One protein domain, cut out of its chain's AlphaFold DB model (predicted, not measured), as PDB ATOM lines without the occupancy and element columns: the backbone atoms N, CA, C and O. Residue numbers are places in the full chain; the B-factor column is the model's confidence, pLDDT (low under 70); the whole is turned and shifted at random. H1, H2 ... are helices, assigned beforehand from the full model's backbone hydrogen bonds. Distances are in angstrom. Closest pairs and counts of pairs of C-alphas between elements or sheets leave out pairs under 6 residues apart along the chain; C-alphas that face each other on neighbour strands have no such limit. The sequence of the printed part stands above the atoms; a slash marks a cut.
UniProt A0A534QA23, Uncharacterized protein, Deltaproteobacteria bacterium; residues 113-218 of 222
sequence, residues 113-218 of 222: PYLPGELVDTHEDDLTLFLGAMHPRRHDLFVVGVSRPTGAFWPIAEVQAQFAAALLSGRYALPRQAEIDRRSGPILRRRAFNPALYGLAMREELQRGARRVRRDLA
ATOM      1  N   PRO A 113    -136.486 -84.396-116.633       86.62
ATOM      2  CA  PRO A 113    -136.420 -84.361-118.104       86.62
ATOM      3  C   PRO A 113    -135.302 -85.230-118.701       86.62
ATOM      4  O   PRO A 113    -135.262 -85.458-119.903       86.62
ATOM      5  N   TYR A 114    -134.382 -85.701-117.862       87.88
ATOM      6  CA  TYR A 114    -133.296 -86.606-118.218       87.88
ATOM      7  C   TYR A 114    -133.674 -88.094-118.089       87.88
ATOM      8  O   TYR A 114    -132.851 -88.956-118.393       87.88
ATOM      9  N   LEU A 115    -134.887 -88.414-117.623       87.38
ATOM     10  CA  LEU A 115    -135.424 -89.773-117.575       87.38
ATOM     11  C   LEU A 115    -136.602 -89.911-118.553       87.38
ATOM     12  O   LEU A 115    -137.385 -88.972-118.696       87.38
ATOM     13  N   PRO A 116    -136.772 -91.079-119.201       86.38
ATOM     14  CA  PRO A 116    -137.999 -91.393-119.927       86.38
ATOM     15  C   PRO A 116    -139.228 -91.244-119.021       86.38
ATOM     16  O   PRO A 116    -139.212 -91.739-117.891       86.38
ATOM     17  N   GLY A 117    -140.295 -90.615-119.527       79.62
ATOM     18  CA  GLY A 117    -141.522 -90.347-118.762       79.62
ATOM     19  C   GLY A 117    -142.119 -91.600-118.118       79.62
ATOM     20  O   GLY A 117    -142.527 -91.568-116.967       79.62
ATOM     21  N   GLU A 118    -142.040 -92.757-118.778       78.75
ATOM     22  CA  GLU A 118    -142.501 -94.049-118.242       78.75
ATOM     23  C   GLU A 118    -141.848 -94.453-116.903       78.75
ATOM     24  O   GLU A 118    -142.413 -95.253-116.158       78.75
ATOM     25  N   LEU A 119    -140.662 -93.917-116.583       79.62
ATOM     26  CA  LEU A 119    -139.939 -94.199-115.337       79.62
ATOM     27  C   LEU A 119    -140.303 -93.249-114.186       79.62
ATOM     28  O   LEU A 119    -139.940 -93.520-113.039       79.62
ATOM     29  N   VAL A 120    -140.960 -92.122-114.478       73.38
ATOM     30  CA  VAL A 120    -141.162 -91.021-113.519       73.38
ATOM     31  C   VAL A 120    -142.585 -90.453-113.488       73.38
ATOM     32  O   VAL A 120    -142.992 -89.922-112.462       73.38
ATOM     33  N   ASP A 121    -143.391 -90.649-114.525       64.38
ATOM     34  CA  ASP A 121    -144.792 -90.219-114.605       64.38
ATOM     35  C   ASP A 121    -145.725 -91.374-114.245       64.38
ATOM     36  O   ASP A 121    -146.591 -91.805-115.002       64.38
ATOM     37  N   THR A 122    -145.507 -91.937-113.060       60.75
ATOM     38  CA  THR A 122    -146.209 -93.163-112.669       60.75
ATOM     39  C   THR A 122    -147.635 -92.911-112.170       60.75
ATOM     40  O   THR A 122    -148.440 -93.841-112.210       60.75
ATOM     41  N   HIS A 123    -147.958 -91.700-111.676       60.38
ATOM     42  CA  HIS A 123    -149.303 -91.352-111.195       60.38
ATOM     43  C   HIS A 123    -149.494 -89.842-110.915       60.38
ATOM     44  O   HIS A 123    -149.055 -89.383-109.871       60.38
ATOM     45  N   GLU A 124    -150.230 -89.088-111.746       64.00
ATOM     46  CA  GLU A 124    -150.702 -87.706-111.460       64.00
ATOM     47  C   GLU A 124    -149.712 -86.822-110.643       64.00
ATOM     48  O   GLU A 124    -150.013 -86.432-109.503       64.00
ATOM     49  N   ASP A 125    -148.526 -86.549-111.200       68.75
ATOM     50  CA  ASP A 125    -147.418 -85.805-110.564       68.75
ATOM     51  C   ASP A 125    -146.778 -86.477-109.324       68.75
ATOM     52  O   ASP A 125    -146.238 -85.806-108.439       68.75
ATOM     53  N   ASP A 126    -146.833 -87.808-109.222       79.88
ATOM     54  CA  ASP A 126    -146.221 -88.592-108.144       79.88
ATOM     55  C   ASP A 126    -145.417 -89.799-108.662       79.88
ATOM     56  O   ASP A 126    -145.649 -90.352-109.744       79.88
ATOM     57  N   LEU A 127    -144.476 -90.238-107.824       86.31
ATOM     58  CA  LEU A 127    -143.610 -91.387-108.037       86.31
ATOM     59  C   LEU A 127    -144.094 -92.585-107.220       86.31
ATOM     60  O   LEU A 127    -144.153 -92.560-105.987       86.31
ATOM     61  N   THR A 128    -144.368 -93.676-107.919       89.56
ATOM     62  CA  THR A 128    -144.697 -94.975-107.351       89.56
ATOM     63  C   THR A 128    -143.405 -95.713-107.073       89.56
ATOM     64  O   THR A 128    -142.733 -96.173-107.989       89.56
ATOM     65  N   LEU A 129    -143.051 -95.835-105.796       92.06
ATOM     66  CA  LEU A 129    -141.753 -96.369-105.391       92.06
ATOM     67  C   LEU A 129    -141.902 -97.504-104.383       92.06
ATOM     68  O   LEU A 129    -142.656 -97.414-103.406       92.06
ATOM     69  N   PHE A 130    -141.103 -98.555-104.555       93.44
ATOM     70  CA  PHE A 130    -140.911 -99.568-103.529       93.44
ATOM     71  C   PHE A 130    -140.137 -98.959-102.360       93.44
ATOM     72  O   PHE A 130    -139.085 -98.342-102.540       93.44
ATOM     73  N   LEU A 131    -140.700 -99.091-101.154       92.31
ATOM     74  CA  LEU A 131    -140.188 -98.472 -99.923       92.31
ATOM     75  C   LEU A 131    -139.983 -96.952-100.029       92.31
ATOM     76  O   LEU A 131    -139.258 -96.380 -99.219       92.31
ATOM     77  N   GLY A 132    -140.623 -96.288-100.995       91.44
ATOM     78  CA  GLY A 132    -140.404 -94.866-101.242       91.44
ATOM     79  C   GLY A 132    -139.013 -94.531-101.788       91.44
ATOM     80  O   GLY A 132    -138.609 -93.392-101.617       91.44
ATOM     81  N   ALA A 133    -138.259 -95.496-102.336       94.19
ATOM     82  CA  ALA A 133    -136.858 -95.289-102.722       94.19
ATOM     83  C   ALA A 133    -136.430 -95.941-104.047       94.19
ATOM     84  O   ALA A 133    -135.491 -95.455-104.663       94.19
ATOM     85  N   MET A 134    -137.057 -97.037-104.488       95.06
ATOM     86  CA  MET A 134    -136.637 -97.781-105.689       95.06
ATOM     87  C   MET A 134    -137.780 -97.910-106.690       95.06
ATOM     88  O   MET A 134    -138.926 -98.138-106.292       95.06
ATOM     89  N   HIS A 135    -137.469 -97.806-107.980       93.44
ATOM     90  CA  HIS A 135    -138.455 -98.000-109.035       93.44
ATOM     91  C   HIS A 135    -138.956 -99.466-109.057       93.44
ATOM     92  O   HIS A 135    -138.143-100.395-109.006       93.44
ATOM     93  N   PRO A 136    -140.275 -99.732-109.164       92.62
ATOM     94  CA  PRO A 136    -140.824-101.085-109.008       92.62
ATOM     95  C   PRO A 136    -140.330-102.087-110.060       92.62
ATOM     96  O   PRO A 136    -140.195-103.275-109.767       92.62
ATOM     97  N   ARG A 137    -140.049-101.612-111.282       91.19
ATOM     98  CA  ARG A 137    -139.609-102.431-112.429       91.19
ATOM     99  C   ARG A 137    -138.130-102.267-112.793       91.19
ATOM    100  O   ARG A 137    -137.622-103.032-113.601       91.19
ATOM    101  N   ARG A 138    -137.452-101.263-112.230       92.19
ATOM    102  CA  ARG A 138    -136.046-100.931-112.521       92.19
ATOM    103  C   ARG A 138    -135.283-100.931-111.209       92.19
ATOM    104  O   ARG A 138    -135.248 -99.932-110.502       92.19
ATOM    105  N   HIS A 139    -134.756-102.095-110.842       93.38
ATOM    106  CA  HIS A 139    -134.108-102.310-109.539       93.38
ATOM    107  C   HIS A 139    -132.709-101.681-109.447       93.38
ATOM    108  O   HIS A 139    -132.079-101.720-108.397       93.38
ATOM    109  N   ASP A 140    -132.255-101.080-110.546       92.44
ATOM    110  CA  ASP A 140    -131.069-100.242-110.700       92.44
ATOM    111  C   ASP A 140    -131.373 -98.734-110.580       92.44
ATOM    112  O   ASP A 140    -130.449 -97.923-110.529       92.44
ATOM    113  N   LEU A 141    -132.653 -98.344-110.515       93.69
ATOM    114  CA  LEU A 141    -133.087 -96.951-110.421       93.69
ATOM    115  C   LEU A 141    -133.617 -96.630-109.020       93.69
ATOM    116  O   LEU A 141    -134.637 -97.167-108.570       93.69
ATOM    117  N   PHE A 142    -132.954 -95.680-108.363       94.44
ATOM    118  CA  PHE A 142    -133.304 -95.204-107.030       94.44
ATOM    119  C   PHE A 142    -133.629 -93.718-107.051       94.44
ATOM    120  O   PHE A 142    -132.933 -92.919-107.675       94.44
ATOM    121  N   VAL A 143    -134.661 -93.348-106.305       91.88
ATOM    122  CA  VAL A 143    -135.049 -91.966-106.066       91.88
ATOM    123  C   VAL A 143    -134.903 -91.702-104.577       91.88
ATOM    124  O   VAL A 143    -135.722 -92.124-103.759       91.88
ATOM    125  N   VAL A 144    -133.824 -91.016-104.221       93.00
ATOM    126  CA  VAL A 144    -133.528 -90.637-102.841       93.00
ATOM    127  C   VAL A 144    -133.963 -89.202-102.629       93.00
ATOM    128  O   VAL A 144    -133.716 -88.329-103.455       93.00
ATOM    129  N   GLY A 145    -134.609 -88.952-101.498       87.25
ATOM    130  CA  GLY A 145    -134.932 -87.600-101.099       87.25
ATOM    131  C   GLY A 145    -136.213 -87.030-101.708       87.25
ATOM    132  O   GLY A 145    -136.485 -85.839-101.587       87.25
ATOM    133  N   VAL A 146    -137.054 -87.870-102.304       86.75
ATOM    134  CA  VAL A 146    -138.380 -87.453-102.763       86.75
ATOM    135  C   VAL A 146    -139.413 -87.944-101.763       86.75
ATOM    136  O   VAL A 146    -139.894 -89.071-101.819       86.75
ATOM    137  N   SER A 147    -139.695 -87.113-100.759       84.38
ATOM    138  CA  SER A 147    -140.707 -87.391 -99.740       84.38
ATOM    139  C   SER A 147    -141.192 -86.100 -99.083       84.38
ATOM    140  O   SER A 147    -140.500 -85.084 -99.079       84.38
ATOM    141  N   ARG A 148    -142.393 -86.136 -98.494       82.06
ATOM    142  CA  ARG A 148    -142.984 -84.994 -97.777       82.06
ATOM    143  C   ARG A 148    -143.267 -85.346 -96.313       82.06
ATOM    144  O   ARG A 148    -144.433 -85.437 -95.921       82.06
ATOM    145  N   PRO A 149    -142.228 -85.513 -95.474       81.19
ATOM    146  CA  PRO A 149    -142.399 -85.924 -94.089       81.19
ATOM    147  C   PRO A 149    -142.970 -84.855 -93.175       81.19
ATOM    148  O   PRO A 149    -142.769 -83.657 -93.386       81.19
ATOM    149  N   THR A 150    -143.610 -85.306 -92.101       76.44
ATOM    150  CA  THR A 150    -143.836 -84.496 -90.903       76.44
ATOM    151  C   THR A 150    -142.577 -84.531 -90.037       76.44
ATOM    152  O   THR A 150    -142.404 -85.410 -89.196       76.44
ATOM    153  N   GLY A 151    -141.663 -83.587 -90.274       76.88
ATOM    154  CA  GLY A 151    -140.400 -83.463 -89.543       76.88
ATOM    155  C   GLY A 151    -139.187 -83.348 -90.461       76.88
ATOM    156  O   GLY A 151    -139.293 -82.846 -91.579       76.88
ATOM    157  N   ALA A 152    -138.035 -83.802 -89.960       79.12
ATOM    158  CA  ALA A 152    -136.770 -83.737 -90.678       79.12
ATOM    159  C   ALA A 152    -136.817 -84.567 -91.961       79.12
ATOM    160  O   ALA A 152    -137.228 -85.728 -91.949       79.12
ATOM    161  N   PHE A 153    -136.319 -83.985 -93.042       84.06
ATOM    162  CA  PHE A 153    -136.168 -84.673 -94.313       84.06
ATOM    163  C   PHE A 153    -134.873 -85.494 -94.393       84.06
ATOM    164  O   PHE A 153    -134.916 -86.657 -94.791       84.06
ATOM    165  N   TRP A 154    -133.741 -84.919 -93.971       86.50
ATOM    166  CA  TRP A 154    -132.409 -85.532 -94.095       86.50
ATOM    167  C   TRP A 154    -132.328 -86.985 -93.639       86.50
ATOM    168  O   TRP A 154    -131.810 -87.817 -94.382       86.50
ATOM    169  N   PRO A 155    -132.911 -87.347 -92.489       86.56
ATOM    170  CA  PRO A 155    -132.794 -88.714 -92.019       86.56
ATOM    171  C   PRO A 155    -133.568 -89.735 -92.865       86.56
ATOM    172  O   PRO A 155    -133.269 -90.927 -92.857       86.56
ATOM    173  N   ILE A 156    -134.608 -89.297 -93.580       89.00
ATOM    174  CA  ILE A 156    -135.333 -90.166 -94.513       89.00
ATOM    175  C   ILE A 156    -134.451 -90.456 -95.718       89.00
ATOM    176  O   ILE A 156    -134.329 -91.619 -96.095       89.00
ATOM    177  N   ALA A 157    -133.802 -89.427 -96.269       92.38
ATOM    178  CA  ALA A 157    -132.848 -89.588 -97.358       92.38
ATOM    179  C   ALA A 157    -131.678 -90.503 -96.951       92.38
ATOM    180  O   ALA A 157    -131.290 -91.373 -97.726       92.38
ATOM    181  N   GLU A 158    -131.183 -90.385 -95.715       92.44
ATOM    182  CA  GLU A 158    -130.151 -91.274 -95.169       92.44
ATOM    183  C   GLU A 158    -130.596 -92.745 -95.192       92.44
ATOM    184  O   GLU A 158    -129.913 -93.606 -95.744       92.44
ATOM    185  N   VAL A 159    -131.776 -93.042 -94.643       92.00
ATOM    186  CA  VAL A 159    -132.311 -94.409 -94.582       92.00
ATOM    187  C   VAL A 159    -132.629 -94.964 -95.982       92.00
ATOM    188  O   VAL A 159    -132.436 -96.155 -96.232       92.00
ATOM    189  N   GLN A 160    -133.068 -94.117 -96.919       95.06
ATOM    190  CA  GLN A 160    -133.238 -94.480 -98.334       95.06
ATOM    191  C   GLN A 160    -131.897 -94.822 -99.000       95.06
ATOM    192  O   GLN A 160    -131.799 -95.834 -99.698       95.06
ATOM    193  N   ALA A 161    -130.855 -94.025 -98.752       95.81
ATOM    194  CA  ALA A 161    -129.514 -94.259 -99.282       95.81
ATOM    195  C   ALA A 161    -128.886 -95.540 -98.707       95.81
ATOM    196  O   ALA A 161    -128.302 -96.325 -99.452       95.81
ATOM    197  N   GLN A 162    -129.067 -95.807 -97.409       95.19
ATOM    198  CA  GLN A 162    -128.643 -97.064 -96.780       95.19
ATOM    199  C   GLN A 162    -129.305 -98.281 -97.439       95.19
ATOM    200  O   GLN A 162    -128.647 -99.302 -97.646       95.19
ATOM    201  N   PHE A 163    -130.587 -98.176 -97.798       96.44
ATOM    202  CA  PHE A 163    -131.290 -99.227 -98.528       96.44
ATOM    203  C   PHE A 163    -130.723 -99.454 -99.933       96.44
ATOM    204  O   PHE A 163    -130.410-100.597-100.271       96.44
ATOM    205  N   ALA A 164    -130.528 -98.388-100.713       97.19
ATOM    206  CA  ALA A 164    -129.917 -98.489-102.037       97.19
ATOM    207  C   ALA A 164    -128.517 -99.122-101.959       97.19
ATOM    208  O   ALA A 164    -128.226-100.087-102.661       97.19
ATOM    209  N   ALA A 165    -127.680 -98.657-101.026       96.94
ATOM    210  CA  ALA A 165    -126.342 -99.195-100.809       96.94
ATOM    211  C   ALA A 165    -126.356-100.676-100.401       96.94
ATOM    212  O   ALA A 165    -125.507-101.442-100.850       96.94
ATOM    213  N   ALA A 166    -127.305-101.105 -99.562       96.69
ATOM    214  CA  ALA A 166    -127.420-102.503 -99.156       96.69
ATOM    215  C   ALA A 166    -127.801-103.425-100.325       96.69
ATOM    216  O   ALA A 166    -127.279-104.538-100.401       96.69
ATOM    217  N   LEU A 167    -128.685-102.972-101.221       96.38
ATOM    218  CA  LEU A 167    -129.053-103.720-102.425       96.38
ATOM    219  C   LEU A 167    -127.875-103.793-103.406       96.38
ATOM    220  O   LEU A 167    -127.492-104.886-103.812       96.38
ATOM    221  N   LEU A 168    -127.243-102.655-103.711       95.94
ATOM    222  CA  LEU A 168    -126.109-102.580-104.640       95.94
ATOM    223  C   LEU A 168    -124.880-103.363-104.154       95.94
ATOM    224  O   LEU A 168    -124.147-103.922-104.960       95.94
ATOM    225  N   SER A 169    -124.662-103.444-102.837       96.06
ATOM    226  CA  SER A 169    -123.550-104.205-102.256       96.06
ATOM    227  C   SER A 169    -123.868-105.689-102.020       96.06
ATOM    228  O   SER A 169    -123.117-106.350-101.305       96.06
ATOM    229  N   GLY A 170    -125.028-106.193-102.458       94.81
ATOM    230  CA  GLY A 170    -125.454-107.583-102.233       94.81
ATOM    231  C   GLY A 170    -125.773-107.951-100.774       94.81
ATOM    232  O   GLY A 170    -125.972-109.121-100.458       94.81
ATOM    233  N   ARG A 171    -125.856-106.976 -99.857       95.44
ATOM    234  CA  ARG A 171    -126.220-107.205 -98.440       95.44
ATOM    235  C   ARG A 171    -127.731-107.329 -98.227       95.44
ATOM    236  O   ARG A 171    -128.177-107.700 -97.141       95.44
ATOM    237  N   TYR A 172    -128.518-107.018 -99.249       96.38
ATOM    238  CA  TYR A 172    -129.969-107.104 -99.262       96.38
ATOM    239  C   TYR A 172    -130.437-107.783-100.552       96.38
ATOM    240  O   TYR A 172    -130.062-107.365-101.641       96.38
ATOM    241  N   ALA A 173    -131.309-108.785-100.419       96.31
ATOM    242  CA  ALA A 173    -132.008-109.397-101.542       96.31
ATOM    243  C   ALA A 173    -133.470-108.929-101.578       96.31
ATOM    244  O   ALA A 173    -134.161-108.875-100.545       96.31
ATOM    245  N   LEU A 174    -133.944-108.609-102.782       96.25
ATOM    246  CA  LEU A 174    -135.315-108.173-103.035       96.25
ATOM    247  C   LEU A 174    -136.330-109.295-102.757       96.25
ATOM    248  O   LEU A 174    -136.008-110.481-102.859       96.25
ATOM    249  N   PRO A 175    -137.573-108.957-102.369       95.88
ATOM    250  CA  PRO A 175    -138.662-109.921-102.396       95.88
ATOM    251  C   PRO A 175    -139.072-110.225-103.848       95.88
ATOM    252  O   PRO A 175    -138.616-109.584-104.793       95.88
ATOM    253  N   ARG A 176    -139.979-111.190-104.036       95.44
ATOM    254  CA  ARG A 176    -140.540-111.489-105.364       95.44
ATOM    255  C   ARG A 176    -141.219-110.251-105.958       95.44
ATOM    256  O   ARG A 176    -141.838-109.479-105.226       95.44
ATOM    257  N   GLN A 177    -141.203-110.131-107.283       95.88
ATOM    258  CA  GLN A 177    -141.759-108.978-107.998       95.88
ATOM    259  C   GLN A 177    -143.216-108.660-107.617       95.88
ATOM    260  O   GLN A 177    -143.544-107.507-107.369       95.88
ATOM    261  N   ALA A 178    -144.072-109.675-107.459       96.31
ATOM    262  CA  ALA A 178    -145.462-109.474-107.037       96.31
ATOM    263  C   ALA A 178    -145.589-108.789-105.659       96.31
ATOM    264  O   ALA A 178    -146.547-108.063-105.391       96.31
ATOM    265  N   GLU A 179    -144.625-109.004-104.758       95.38
ATOM    266  CA  GLU A 179    -144.580-108.303-103.477       95.38
ATOM    267  C   GLU A 179    -144.061-106.866-103.625       95.38
ATOM    268  O   GLU A 179    -144.572-105.986-102.929       95.38
ATOM    269  N   ILE A 180    -143.098-106.621-104.520       95.81
ATOM    270  CA  ILE A 180    -142.637-105.266-104.864       95.81
ATOM    271  C   ILE A 180    -143.816-104.454-105.401       95.81
ATOM    272  O   ILE A 180    -144.108-103.390-104.855       95.81
ATOM    273  N   ASP A 181    -144.541-104.984-106.385       93.56
ATOM    274  CA  ASP A 181    -145.689-104.323-107.015       93.56
ATOM    275  C   ASP A 181    -146.766-103.985-105.974       93.56
ATOM    276  O   ASP A 181    -147.181-102.836-105.849       93.56
ATOM    277  N   ARG A 182    -147.139-104.953-105.123       93.69
ATOM    278  CA  ARG A 182    -148.142-104.764-104.059       93.69
ATOM    279  C   ARG A 182    -147.736-103.728-103.003       93.69
ATOM    280  O   ARG A 182    -148.594-103.172-102.318       93.69
ATOM    281  N   ARG A 183    -146.435-103.556-102.760       91.62
ATOM    282  CA  ARG A 183    -145.899-102.681-101.699       91.62
ATOM    283  C   ARG A 183    -145.437-101.324-102.211       91.62
ATOM    284  O   ARG A 183    -145.147-100.459-101.382       91.62
ATOM    285  N   SER A 184    -145.326-101.168-103.522       91.88
ATOM    286  CA  SER A 184    -145.026 -99.898-104.163       91.88
ATOM    287  C   SER A 184    -146.258 -99.005-104.119       91.88
ATOM    288  O   SER A 184    -147.391 -99.481-104.084       91.88
ATOM    289  N   GLY A 185    -146.040 -97.700-104.064       89.69
ATOM    290  CA  GLY A 185    -147.131 -96.739-104.047       89.69
ATOM    291  C   GLY A 185    -146.625 -95.307-104.151       89.69
ATOM    292  O   GLY A 185    -145.413 -95.092-104.030       89.69
ATOM    293  N   PRO A 186    -147.545 -94.351-104.353       88.69
ATOM    294  CA  PRO A 186    -147.225 -92.932-104.456       88.69
ATOM    295  C   PRO A 186    -146.552 -92.434-103.175       88.69
ATOM    296  O   PRO A 186    -147.029 -92.699-102.061       88.69
ATOM    297  N   ILE A 187    -145.428 -91.730-103.317       85.62
ATOM    298  CA  ILE A 187    -144.637 -91.256-102.177       85.62
ATOM    299  C   ILE A 187    -145.023 -89.841-101.745       85.62
ATOM    300  O   ILE A 187    -145.059 -89.561-100.543       85.62
ATOM    301  N   LEU A 188    -145.348 -88.951-102.683       81.88
ATOM    302  CA  LEU A 188    -145.644 -87.555-102.385       81.88
ATOM    303  C   LEU A 188    -147.032 -87.415-101.773       81.88
ATOM    304  O   LEU A 188    -147.175 -86.682-100.797       81.88
ATOM    305  N   ARG A 189    -148.056 -88.098-102.285       77.06
ATOM    306  CA  ARG A 189    -149.453 -88.038-101.808       77.06
ATOM    307  C   ARG A 189    -149.696 -88.803-100.510       77.06
ATOM    308  O   ARG A 189    -150.798 -88.776 -99.959       77.06
ATOM    309  N   ARG A 190    -148.673 -89.467 -99.975       76.25
ATOM    310  CA  ARG A 190    -148.781 -90.180 -98.707       76.25
ATOM    311  C   ARG A 190    -148.975 -89.180 -97.561       76.25
ATOM    312  O   ARG A 190    -148.079 -88.396 -97.251       76.25
ATOM    313  N   ARG A 191    -150.157 -89.220 -96.930       70.06
ATOM    314  CA  ARG A 191    -150.515 -88.369 -95.779       70.06
ATOM    315  C   ARG A 191    -149.427 -88.421 -94.711       70.06
ATOM    316  O   ARG A 191    -148.987 -89.517 -94.366       70.06
ATOM    317  N   ALA A 192    -149.040 -87.242 -94.210       65.81
ATOM    318  CA  ALA A 192    -148.128 -87.025 -93.084       65.81
ATOM    319  C   ALA A 192    -147.114 -88.166 -92.872       65.81
ATOM    320  O   ALA A 192    -147.209 -88.934 -91.912       65.81
ATOM    321  N   PHE A 193    -146.163 -88.299 -93.800       74.19
ATOM    322  CA  PHE A 193    -145.174 -89.369 -93.761       74.19
ATOM    323  C   PHE A 193    -144.320 -89.269 -92.491       74.19
ATOM    324  O   PHE A 193    -143.488 -88.372 -92.350       74.19
ATOM    325  N   ASN A 194    -144.563 -90.172 -91.539       81.12
ATOM    326  CA  ASN A 194    -143.907 -90.149 -90.239       81.12
ATOM    327  C   ASN A 194    -142.481 -90.732 -90.334       81.12
ATOM    328  O   ASN A 194    -142.349 -91.924 -90.643       81.12
ATOM    329  N   PRO A 195    -141.429 -89.953 -90.012       85.38
ATOM    330  CA  PRO A 195    -140.048 -90.419 -90.121       85.38
ATOM    331  C   PRO A 195    -139.752 -91.661 -89.269       85.38
ATOM    332  O   PRO A 195    -139.156 -92.606 -89.779       85.38
ATOM    333  N   ALA A 196    -140.204 -91.712 -88.010       85.81
ATOM    334  CA  ALA A 196    -139.918 -92.816 -87.084       85.81
ATOM    335  C   ALA A 196    -140.556 -94.145 -87.524       85.81
ATOM    336  O   ALA A 196    -139.897 -95.189 -87.545       85.81
ATOM    337  N   LEU A 197    -141.832 -94.119 -87.930       87.38
ATOM    338  CA  LEU A 197    -142.522 -95.303 -88.453       87.38
ATOM    339  C   LEU A 197    -141.917 -95.769 -89.778       87.38
ATOM    340  O   LEU A 197    -141.787 -96.976 -89.993       87.38
ATOM    341  N   TYR A 198    -141.520 -94.833 -90.643       88.44
ATOM    342  CA  TYR A 198    -140.826 -95.163 -91.882       88.44
ATOM    343  C   TYR A 198    -139.462 -95.806 -91.623       88.44
ATOM    344  O   TYR A 198    -139.181 -96.874 -92.166       88.44
ATOM    345  N   GLY A 199    -138.652 -95.214 -90.743       89.50
ATOM    346  CA  GLY A 199    -137.353 -95.757 -90.354       89.50
ATOM    347  C   GLY A 199    -137.463 -97.156 -89.760       89.50
ATOM    348  O   GLY A 199    -136.696 -98.047 -90.122       89.50
ATOM    349  N   LEU A 200    -138.462 -97.391 -88.905       89.81
ATOM    350  CA  LEU A 200    -138.741 -98.723 -88.374       89.81
ATOM    351  C   LEU A 200    -139.114 -99.717 -89.482       89.81
ATOM    352  O   LEU A 200    -138.554-100.808 -89.525       89.81
ATOM    353  N   ALA A 201    -140.009 -99.335 -90.397       90.06
ATOM    354  CA  ALA A 201    -140.390-100.185 -91.522       90.06
ATOM    355  C   ALA A 201    -139.194-100.506 -92.437       90.06
ATOM    356  O   ALA A 201    -139.084-101.639 -92.908       90.06
ATOM    357  N   MET A 202    -138.288 -99.548 -92.659       92.12
ATOM    358  CA  MET A 202    -137.074 -99.781 -93.440       92.12
ATOM    359  C   MET A 202    -136.113-100.732 -92.725       92.12
ATOM    360  O   MET A 202    -135.632-101.679 -93.339       92.12
ATOM    361  N   ARG A 203    -135.871-100.550 -91.419       91.69
ATOM    362  CA  ARG A 203    -135.027-101.469 -90.632       91.69
ATOM    363  C   ARG A 203    -135.572-102.896 -90.641       91.69
ATOM    364  O   ARG A 203    -134.814-103.837 -90.867       91.69
ATOM    365  N   GLU A 204    -136.878-103.057 -90.422       92.06
ATOM    366  CA  GLU A 204    -137.551-104.361 -90.505       92.06
ATOM    367  C   GLU A 204    -137.364-104.992 -91.895       92.06
ATOM    368  O   GLU A 204    -137.121-106.194 -92.008       92.06
ATOM    369  N   GLU A 205    -137.446-104.197 -92.963       94.56
ATOM    370  CA  GLU A 205    -137.267-104.687 -94.328       94.56
ATOM    371  C   GLU A 205    -135.817-105.056 -94.647       94.56
ATOM    372  O   GLU A 205    -135.579-106.126 -95.205       94.56
ATOM    373  N   LEU A 206    -134.847-104.236 -94.243       94.50
ATOM    374  CA  LEU A 206    -133.425-104.535 -94.401       94.50
ATOM    375  C   LEU A 206    -133.053-105.853 -93.715       94.50
ATOM    376  O   LEU A 206    -132.359-106.684 -94.300       94.50
ATOM    377  N   GLN A 207    -133.600-106.107 -92.523       94.19
ATOM    378  CA  GLN A 207    -133.435-107.390 -91.837       94.19
ATOM    379  C   GLN A 207    -134.047-108.561 -92.619       94.19
ATOM    380  O   GLN A 207    -133.455-109.643 -92.659       94.19
ATOM    381  N   ARG A 208    -135.216-108.378 -93.252       94.50
ATOM    382  CA  ARG A 208    -135.827-109.412 -94.110       94.50
ATOM    383  C   ARG A 208    -134.973-109.693 -95.341       94.50
ATOM    384  O   ARG A 208    -134.777-110.859 -95.670       94.50
ATOM    385  N   GLY A 209    -134.438-108.663 -95.991       94.88
ATOM    386  CA  GLY A 209    -133.571-108.847 -97.154       94.88
ATOM    387  C   GLY A 209    -132.236-109.496 -96.817       94.88
ATOM    388  O   GLY A 209    -131.820-110.390 -97.542       94.88
ATOM    389  N   ALA A 210    -131.625-109.159 -95.680       94.56
ATOM    390  CA  ALA A 210    -130.421-109.846 -95.206       94.56
ATOM    391  C   ALA A 210    -130.679-111.338 -94.915       94.56
ATOM    392  O   ALA A 210    -129.834-112.192 -95.174       94.56
ATOM    393  N   ARG A 211    -131.872-111.688 -94.402       94.44
ATOM    394  CA  ARG A 211    -132.284-113.095 -94.244       94.44
ATOM    395  C   ARG A 211    -132.460-113.803 -95.587       94.44
ATOM    396  O   ARG A 211    -132.108-114.973 -95.670       94.44
ATOM    397  N   ARG A 212    -132.986-113.115 -96.608       94.62
ATOM    398  CA  ARG A 212    -133.100-113.664 -97.969       94.62
ATOM    399  C   ARG A 212    -131.722-113.968 -98.555       94.62
ATOM    400  O   ARG A 212    -131.505-115.109 -98.925       94.62
ATOM    401  N   VAL A 213    -130.766-113.038 -98.457       92.62
ATOM    402  CA  VAL A 213    -129.367-113.275 -98.871       92.62
ATOM    403  C   VAL A 213    -128.796-114.536 -98.221       92.62
ATOM    404  O   VAL A 213    -128.287-115.409 -98.909       92.62
ATOM    405  N   ARG A 214    -128.929-114.682 -96.895       91.31
ATOM    406  CA  ARG A 214    -128.422-115.874 -96.189       91.31
ATOM    407  C   ARG A 214    -129.067-117.180 -96.642       91.31
ATOM    408  O   ARG A 214    -128.398-118.204 -96.640       91.31
ATOM    409  N   ARG A 215    -130.358-117.156 -96.975       88.56
ATOM    410  CA  ARG A 215    -131.066-118.335 -97.482       88.56
ATOM    411  C   ARG A 215    -130.595-118.692 -98.888       88.56
ATOM    412  O   ARG A 215    -130.412-119.866 -99.167       88.56
ATOM    413  N   ASP A 216    -130.392-117.692 -99.733       82.88
ATOM    414  CA  ASP A 216    -129.992-117.894-101.126       82.88
ATOM    415  C   ASP A 216    -128.509-118.331-101.229       82.88
ATOM    416  O   ASP A 216    -128.121-118.976-102.194       82.88
ATOM    417  N   LEU A 217    -127.698-118.050-100.198       73.69
ATOM    418  CA  LEU A 217    -126.320-118.542-100.034       73.69
ATOM    419  C   LEU A 217    -126.212-119.901 -99.312       73.69
ATOM    420  O   LEU A 217    -125.106-120.423 -99.171       73.69
ATOM    421  N   ALA A 218    -127.311-120.464 -98.797       68.00
ATOM    422  CA  ALA A 218    -127.260-121.731 -98.076       68.00
ATOM    423  C   ALA A 218    -127.030-122.902 -99.060       68.00
ATOM    424  O   ALA A 218    -127.731-122.990-100.071       68.00
TER     425      ALA A 218
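This is residues 113 to 218 of the 222 residues of an uncharacterized protein of Deltaproteobacteria bacterium (UniProt A0A534QA23). Two long helices, H1 and H3, lie side by side and run the same way, and a mass of loops packs on them, with the short helix H2 on the other side of those loops. Much of the loop part is the long opening stretch, residues 113 to 153, whose residues 113 to 118 stick out free. The printed part has 106 residues with three named helices, in the order H1, H2, H3, and no named strand; the class is all helix, though under half of the residues, 44 of 106, are in named elements. It is compact, with a radius of gyration of the C-alphas of 13.7 A and spans of 43 by 31 by 23 A.

Residues 113 to 153 hold no named element; C-alpha 113 is at (-136.420, -84.361, -118.104). H1, residues 154 to 168, begins with C-alpha 154 at (-132.409, -85.532, -94.095) and is 21.0 A long from first to last C-alpha. H2, residues 177 to 183, measures 9.8 A. H3, residues 195 to 216, measures 31.3 A and ends with C-alpha 216 at (-129.992, -117.894, -101.126).

H1 and H3 touch, their closest C-alphas being those of Ile 156 and Pro 195, 6.4 A apart. They run the same way at a shallow tilt of 9 degrees. H2 is apart from H1 and from H3. Residues 128 to 129 pair antiparallel with residues 185 to 186. In H1, H2 and H3 every O i to N i+4 pair is within hydrogen-bond range.

The two C-alphas farthest apart, those of Glu 124 and Ala 218, are 43.4 A apart. The printed part has no cut. The link from H1 to H2 is short, with 8 residues, and that from H2 to H3 is long, with 11. The mean pLDDT of the printed part is 87.9; residues 121 to 125, 192 and 218 are under 70.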